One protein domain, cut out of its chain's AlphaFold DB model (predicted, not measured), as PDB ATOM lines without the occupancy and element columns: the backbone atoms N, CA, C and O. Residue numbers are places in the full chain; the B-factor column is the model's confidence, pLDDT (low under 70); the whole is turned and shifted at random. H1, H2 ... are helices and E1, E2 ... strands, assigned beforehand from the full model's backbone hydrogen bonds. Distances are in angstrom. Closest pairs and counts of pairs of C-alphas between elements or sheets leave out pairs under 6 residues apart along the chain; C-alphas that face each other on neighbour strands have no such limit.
ATOM      1  N   VAL A   4     -43.405 -36.086  38.591       92.56
ATOM      2  CA  VAL A   4     -42.555 -35.370  39.547       92.56
ATOM      3  C   VAL A   4     -42.282 -36.302  40.722       92.56
ATOM      4  O   VAL A   4     -43.206 -36.894  41.273       92.56
ATOM      5  N   VAL A   5     -41.021 -36.464  41.118       93.62
ATOM      6  CA  VAL A   5     -40.655 -37.304  42.266       93.62
ATOM      7  C   VAL A   5     -40.234 -36.409  43.424       93.62
ATOM      8  O   VAL A   5     -39.229 -35.705  43.341       93.62
ATOM      9  N   CYS A   6     -40.990 -36.452  44.517       92.75
ATOM     10  CA  CYS A   6     -40.684 -35.747  45.756       92.75
ATOM     11  C   CYS A   6     -39.990 -36.695  46.725       92.75
ATOM     12  O   CYS A   6     -40.511 -37.764  47.038       92.75
ATOM     13  N   LYS A   7     -38.826 -36.287  47.234       90.31
ATOM     14  CA  LYS A   7     -38.110 -37.065  48.250       90.31
ATOM     15  C   LYS A   7     -38.794 -36.978  49.610       90.31
ATOM     16  O   LYS A   7     -38.975 -38.005  50.241       90.31
ATOM     17  N   THR A   8     -39.200 -35.779  50.025       88.62
ATOM     18  CA  THR A   8     -39.706 -35.503  51.375       88.62
ATOM     19  C   THR A   8     -41.186 -35.134  51.372       88.62
ATOM     20  O   THR A   8     -41.730 -34.644  50.379       88.62
ATOM     21  N   HIS A   9     -41.828 -35.338  52.521       88.19
ATOM     22  CA  HIS A   9     -43.220 -34.948  52.736       88.19
ATOM     23  C   HIS A   9     -43.428 -33.430  52.634       88.19
ATOM     24  O   HIS A   9     -44.441 -32.982  52.101       88.19
ATOM     25  N   ASP A  10     -42.461 -32.630  53.087       88.88
ATOM     26  CA  ASP A  10     -42.545 -31.171  52.977       88.88
ATOM     27  C   ASP A  10     -42.452 -30.716  51.518       88.88
ATOM     28  O   ASP A  10     -43.245 -29.887  51.085       88.88
ATOM     29  N   GLY A  11     -41.592 -31.352  50.711       87.00
ATOM     30  CA  GLY A  11     -41.563 -31.108  49.268       87.00
ATOM     31  C   GLY A  11     -42.892 -31.439  48.581       87.00
ATOM     32  O   GLY A  11     -43.301 -30.731  47.667       87.00
ATOM     33  N   LEU A  12     -43.601 -32.479  49.040       88.44
ATOM     34  CA  LEU A  12     -44.944 -32.797  48.551       88.44
ATOM     35  C   LEU A  12     -45.976 -31.737  48.973       88.44
ATOM     36  O   LEU A  12     -46.808 -31.342  48.160       88.44
ATOM     37  N   LYS A  13     -45.928 -31.264  50.223       87.19
ATOM     38  CA  LYS A  13     -46.837 -30.222  50.731       87.19
ATOM     39  C   LYS A  13     -46.739 -28.921  49.938       87.19
ATOM     40  O   LYS A  13     -47.775 -28.350  49.619       87.19
ATOM     41  N   GLU A  14     -45.526 -28.504  49.585       85.06
ATOM     42  CA  GLU A  14     -45.288 -27.302  48.771       85.06
ATOM     43  C   GLU A  14     -45.850 -27.422  47.344       85.06
ATOM     44  O   GLU A  14     -46.144 -26.417  46.698       85.06
ATOM     45  N   LEU A  15     -46.033 -28.647  46.833       83.69
ATOM     46  CA  LEU A  15     -46.720 -28.884  45.558       83.69
ATOM     47  C   LEU A  15     -48.247 -28.946  45.704       83.69
ATOM     48  O   LEU A  15     -48.962 -28.628  44.756       83.69
ATOM     49  N   LEU A  16     -48.750 -29.370  46.867       73.56
ATOM     50  CA  LEU A  16     -50.169 -29.627  47.137       73.56
ATOM     51  C   LEU A  16     -50.862 -28.492  47.904       73.56
ATOM     52  O   LEU A  16     -51.823 -28.732  48.632       73.56
ATOM     53  N   THR A  17     -50.413 -27.248  47.780       70.31
ATOM     54  CA  THR A  17     -51.002 -26.128  48.521       70.31
ATOM     55  C   THR A  17     -52.465 -25.905  48.126       70.31
ATOM     56  O   THR A  17     -52.789 -25.398  47.051       70.31
ATOM     57  N   TYR A  18     -53.380 -26.275  49.019       62.75
ATOM     58  CA  TYR A  18     -54.808 -26.012  48.875       62.75
ATOM     59  C   TYR A  18     -55.141 -24.600  49.361       62.75
ATOM     60  O   TYR A  18     -54.636 -24.135  50.384       62.75
ATOM     61  N   GLY A  19     -56.019 -23.900  48.643       60.09
ATOM     62  CA  GLY A  19     -56.603 -22.660  49.139       60.09
ATOM     63  C   GLY A  19     -57.512 -22.928  50.342       60.09
ATOM     64  O   GLY A  19     -58.088 -24.008  50.471       60.09
ATOM     65  N   ARG A  20     -57.731 -21.911  51.191       58.56
ATOM     66  CA  ARG A  20     -58.603 -21.984  52.391       58.56
ATOM     67  C   ARG A  20     -60.035 -22.492  52.128       58.56
ATOM     68  O   ARG A  20     -60.748 -22.783  53.078       58.56
ATOM     69  N   LYS A  21     -60.472 -22.561  50.865       60.03
ATOM     70  CA  LYS A  21     -61.819 -22.971  50.433       60.03
ATOM     71  C   LYS A  21     -61.865 -24.309  49.679       60.03
ATOM     72  O   LYS A  21     -62.902 -24.630  49.112       60.03
ATOM     73  N   GLY A  22     -60.768 -25.069  49.626       63.31
ATOM     74  CA  GLY A  22     -60.742 -26.403  49.010       63.31
ATOM     75  C   GLY A  22     -60.132 -26.530  47.602       63.31
ATOM     76  O   GLY A  22     -59.512 -27.567  47.366       63.31
ATOM     77  N   PRO A  23     -60.210 -25.561  46.658       62.53
ATOM     78  CA  PRO A  23     -59.506 -25.712  45.386       62.53
ATOM     79  C   PRO A  23     -58.001 -25.467  45.554       62.53
ATOM     80  O   PRO A  23     -57.570 -24.659  46.380       62.53
ATOM     81  N   MET A  24     -57.203 -26.178  44.755       67.62
ATOM     82  CA  MET A  24     -55.744 -26.055  44.722       67.62
ATOM     83  C   MET A  24     -55.331 -24.617  44.379       67.62
ATOM     84  O   MET A  24     -55.883 -23.999  43.465       67.62
ATOM     85  N   ASN A  25     -54.370 -24.072  45.119       70.56
ATOM     86  CA  ASN A  25     -53.893 -22.716  44.912       70.56
ATOM     87  C   ASN A  25     -52.927 -22.653  43.715       70.56
ATOM     88  O   ASN A  25     -51.734 -22.935  43.844       70.56
ATOM     89  N   LYS A  26     -53.428 -22.218  42.552       74.81
ATOM     90  CA  LYS A  26     -52.642 -22.089  41.311       74.81
ATOM     91  C   LYS A  26     -51.510 -21.045  41.371       74.81
ATOM     92  O   LYS A  26     -50.708 -20.995  40.446       74.81
ATOM     93  N   SER A  27     -51.409 -20.227  42.424       77.31
ATOM     94  CA  SER A  27     -50.301 -19.269  42.591       77.31
ATOM     95  C   SER A  27     -49.103 -19.819  43.373       77.31
ATOM     96  O   SER A  27     -48.166 -19.079  43.654       77.31
ATOM     97  N   SER A  28     -49.116 -21.104  43.734       79.00
ATOM     98  CA  SER A  28     -48.109 -21.724  44.606       79.00
ATOM     99  C   SER A  28     -47.436 -22.939  43.965       79.00
ATOM    100  O   SER A  28     -47.907 -23.450  42.943       79.00
ATOM    101  N   GLY A  29     -46.312 -23.371  44.543       85.94
ATOM    102  CA  GLY A  29     -45.543 -24.519  44.068       85.94
ATOM    103  C   GLY A  29     -45.202 -24.430  42.578       85.94
ATOM    104  O   GLY A  29     -44.871 -23.366  42.048       85.94
ATOM    105  N   LEU A  30     -45.331 -25.558  41.878       87.50
ATOM    106  CA  LEU A  30     -45.007 -25.646  40.453       87.50
ATOM    107  C   LEU A  30     -45.980 -24.846  39.565       87.50
ATOM    108  O   LEU A  30     -45.569 -24.336  38.524       87.50
ATOM    109  N   HIS A  31     -47.242 -24.678  39.981       87.38
ATOM    110  CA  HIS A  31     -48.209 -23.850  39.251       87.38
ATOM    111  C   HIS A  31     -47.821 -22.367  39.287       87.38
ATOM    112  O   HIS A  31     -47.840 -21.709  38.247       87.38
ATOM    113  N   GLY A  32     -47.406 -21.865  40.456       87.75
ATOM    114  CA  GLY A  32     -46.934 -20.489  40.618       87.75
ATOM    115  C   GLY A  32     -45.672 -20.208  39.802       87.75
ATOM    116  O   GLY A  32     -45.622 -19.223  39.065       87.75
ATOM    117  N   VAL A  33     -44.686 -21.115  39.861       89.75
ATOM    118  CA  VAL A  33     -43.464 -21.016  39.044       89.75
ATOM    119  C   VAL A  33     -43.812 -21.017  37.557       89.75
ATOM    120  O   VAL A  33     -43.394 -20.109  36.842       89.75
ATOM    121  N   GLY A  34     -44.628 -21.974  37.102       90.69
ATOM    122  CA  GLY A  34     -45.070 -22.068  35.711       90.69
ATOM    123  C   GLY A  34     -45.748 -20.789  35.221       90.69
ATOM    124  O   GLY A  34     -45.359 -20.233  34.197       90.69
ATOM    125  N   ALA A  35     -46.704 -20.259  35.986       90.25
ATOM    126  CA  ALA A  35     -47.369 -18.998  35.665       90.25
ATOM    127  C   ALA A  35     -46.385 -17.816  35.579       90.25
ATOM    128  O   ALA A  35     -46.470 -17.031  34.636       90.25
ATOM    129  N   SER A  36     -45.417 -17.717  36.501       91.81
ATOM    130  CA  SER A  36     -44.434 -16.619  36.516       91.81
ATOM    131  C   SER A  36     -43.511 -16.589  35.291       91.81
ATOM    132  O   SER A  36     -43.064 -15.519  34.889       91.81
ATOM    133  N   ILE A  37     -43.271 -17.747  34.661       95.12
ATOM    134  CA  ILE A  37     -42.464 -17.872  33.437       95.12
ATOM    135  C   ILE A  37     -43.318 -17.953  32.160       95.12
ATOM    136  O   ILE A  37     -42.811 -18.314  31.099       95.12
ATOM    137  N   GLY A  38     -44.625 -17.668  32.251       92.94
ATOM    138  CA  GLY A  38     -45.554 -17.711  31.117       92.94
ATOM    139  C   GLY A  38     -45.884 -19.122  30.612       92.94
ATOM    140  O   GLY A  38     -46.322 -19.281  29.475       92.94
ATOM    141  N   ARG A  39     -45.668 -20.155  31.433       92.56
ATOM    142  CA  ARG A  39     -45.958 -21.570  31.142       92.56
ATOM    143  C   ARG A  39     -46.849 -22.168  32.238       92.56
ATOM    144  O   ARG A  39     -46.372 -22.976  33.038       92.56
ATOM    145  N   PRO A  40     -48.119 -21.740  32.336       88.88
ATOM    146  CA  PRO A  40     -49.029 -22.272  33.341       88.88
ATOM    147  C   PRO A  40     -49.208 -23.787  33.171       88.88
ATOM    148  O   PRO A  40     -49.231 -24.312  32.059       88.88
ATOM    149  N   LEU A  41     -49.323 -24.491  34.296       86.62
ATOM    150  CA  LEU A  41     -49.632 -25.919  34.329       86.62
ATOM    151  C   LEU A  41     -51.137 -26.092  34.522       86.62
ATOM    152  O   LEU A  41     -51.625 -26.003  35.650       86.62
ATOM    153  N   ASP A  42     -51.866 -26.298  33.428       82.44
ATOM    154  CA  ASP A  42     -53.326 -26.469  33.461       82.44
ATOM    155  C   ASP A  42     -53.778 -27.934  33.435       82.44
ATOM    156  O   ASP A  42     -54.891 -28.240  33.868       82.44
ATOM    157  N   ASP A  43     -52.895 -28.846  33.025       84.31
ATOM    158  CA  ASP A  43     -53.150 -30.283  33.028       84.31
ATOM    159  C   ASP A  43     -52.766 -30.958  34.348       84.31
ATOM    160  O   ASP A  43     -51.953 -30.477  35.144       84.31
ATOM    161  N   ARG A  44     -53.337 -32.146  34.565       83.81
ATOM    162  CA  ARG A  44     -52.957 -33.008  35.687       83.81
ATOM    163  C   ARG A  44     -51.556 -33.568  35.463       83.81
ATOM    164  O   ARG A  44     -51.265 -34.118  34.404       83.81
ATOM    165  N   TYR A  45     -50.741 -33.539  36.508       86.81
ATOM    166  CA  TYR A  45     -49.468 -34.248  36.559       86.81
ATOM    167  C   TYR A  45     -49.448 -35.218  37.737       86.81
ATOM    168  O   TYR A  45     -50.173 -35.063  38.720       86.81
ATOM    169  N   LEU A  46     -48.632 -36.258  37.609       90.31
ATOM    170  CA  LEU A  46     -48.443 -37.252  38.654       90.31
ATOM    171  C   LEU A  46     -47.296 -36.820  39.565       90.31
ATOM    172  O   LEU A  46     -46.273 -36.318  39.091       90.31
ATOM    173  N   VAL A  47     -47.457 -37.076  40.862       91.19
ATOM    174  CA  VAL A  47     -46.404 -36.906  41.861       91.19
ATOM    175  C   VAL A  47     -46.196 -38.227  42.586       91.19
ATOM    176  O   VAL A  47     -47.154 -38.837  43.055       91.19
ATOM    177  N   ILE A  48     -44.946 -38.669  42.688       93.88
ATOM    178  CA  ILE A  48     -44.553 -39.816  43.510       93.88
ATOM    179  C   ILE A  48     -43.841 -39.291  44.749       93.88
ATOM    180  O   ILE A  48     -42.840 -38.585  44.638       93.88
ATOM    181  N   PHE A  49     -44.334 -39.668  45.927       93.38
ATOM    182  CA  PHE A  49     -43.659 -39.398  47.190       93.38
ATOM    183  C   PHE A  49     -42.785 -40.590  47.584       93.38
ATOM    184  O   PHE A  49     -43.288 -41.643  47.974       93.38
ATOM    185  N   LEU A  50     -41.470 -40.411  47.464       92.88
ATOM    186  CA  LEU A  50     -40.484 -41.481  47.556       92.88
ATOM    187  C   LEU A  50     -40.452 -42.157  48.935       92.88
ATOM    188  O   LEU A  50     -40.414 -43.380  48.998       92.88
ATOM    189  N   GLU A  51     -40.514 -41.396  50.032       90.44
ATOM    190  CA  GLU A  51     -40.484 -41.966  51.393       90.44
ATOM    191  C   GLU A  51     -41.763 -42.724  51.774       90.44
ATOM    192  O   GLU A  51     -41.741 -43.496  52.729       90.44
ATOM    193  N   ASN A  52     -42.865 -42.537  51.040       92.00
ATOM    194  CA  ASN A  52     -44.100 -43.293  51.257       92.00
ATOM    195  C   ASN A  52     -44.181 -44.564  50.396       92.00
ATOM    196  O   ASN A  52     -45.113 -45.356  50.545       92.00
ATOM    197  N   LEU A  53     -43.223 -44.779  49.488       93.81
ATOM    198  CA  LEU A  53     -43.132 -46.040  48.765       93.81
ATOM    199  C   LEU A  53     -42.638 -47.138  49.702       93.81
ATOM    200  O   LEU A  53     -41.697 -46.952  50.473       93.81
TER     201      LEU A  53
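What this domain is: This is residues 4 to 53 of the 162 residues of an uncharacterized protein of Solanum lycopersicum (UniProt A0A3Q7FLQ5). Two short parallel strands, E1 and E2, pair side by side with helix H1 packed near both; H2 follows end to end after H1, beyond the strands, and a long loop swings out between the helices. The 50 printed residues run E1, H1, H2, E2, a mixed class with under half in named elements. The whole is only just compact, close to loose, with a radius of gyration of the C-alphas of 11.4 A and spans of 32 by 25 by 16 A.

Where its parts are: Find C-alpha 4 at (-42.555, -35.370, 39.547), where E1, residues 4 to 6, begins its 6.5 A. H1 is residues 9 to 15, 10.0 A; H2 is 29 to 36, 11.0 A. E2, residues 46 to 49, runs 10.0 A to C-alpha 49 at (-43.659, -39.398, 47.190).

How they stand to each other: E1 and E2 are parallel at 19 degrees, with N 6 and O 48 2.8 A apart, within hydrogen-bond range. With H1 and H2 between, they form a strand-helix-strand unit, two parallel neighbour strands joined through helices, its crossover right-handed. The closest C-alphas of H1 and E2, Leu 12 and Phe 49, are 6.9 A apart. H1 and H2 only just touch, with 3 pairs of C-alphas within 8 A, the closest Leu 15 and Gly 29 at 4.8 A; they run the same way at a shallow tilt of 28 degrees. E1 and H2 are apart. In H2 every O i to N i+4 pair is within hydrogen-bond range; in H1, 2 of 3.

The domain as a whole: The C-alphas farthest apart, Gly 38 and Leu 53, are 33.5 A apart. The printed part has no cut; H1 to H2 is a long link, and in it residues 18 to 24 have pLDDT under 70.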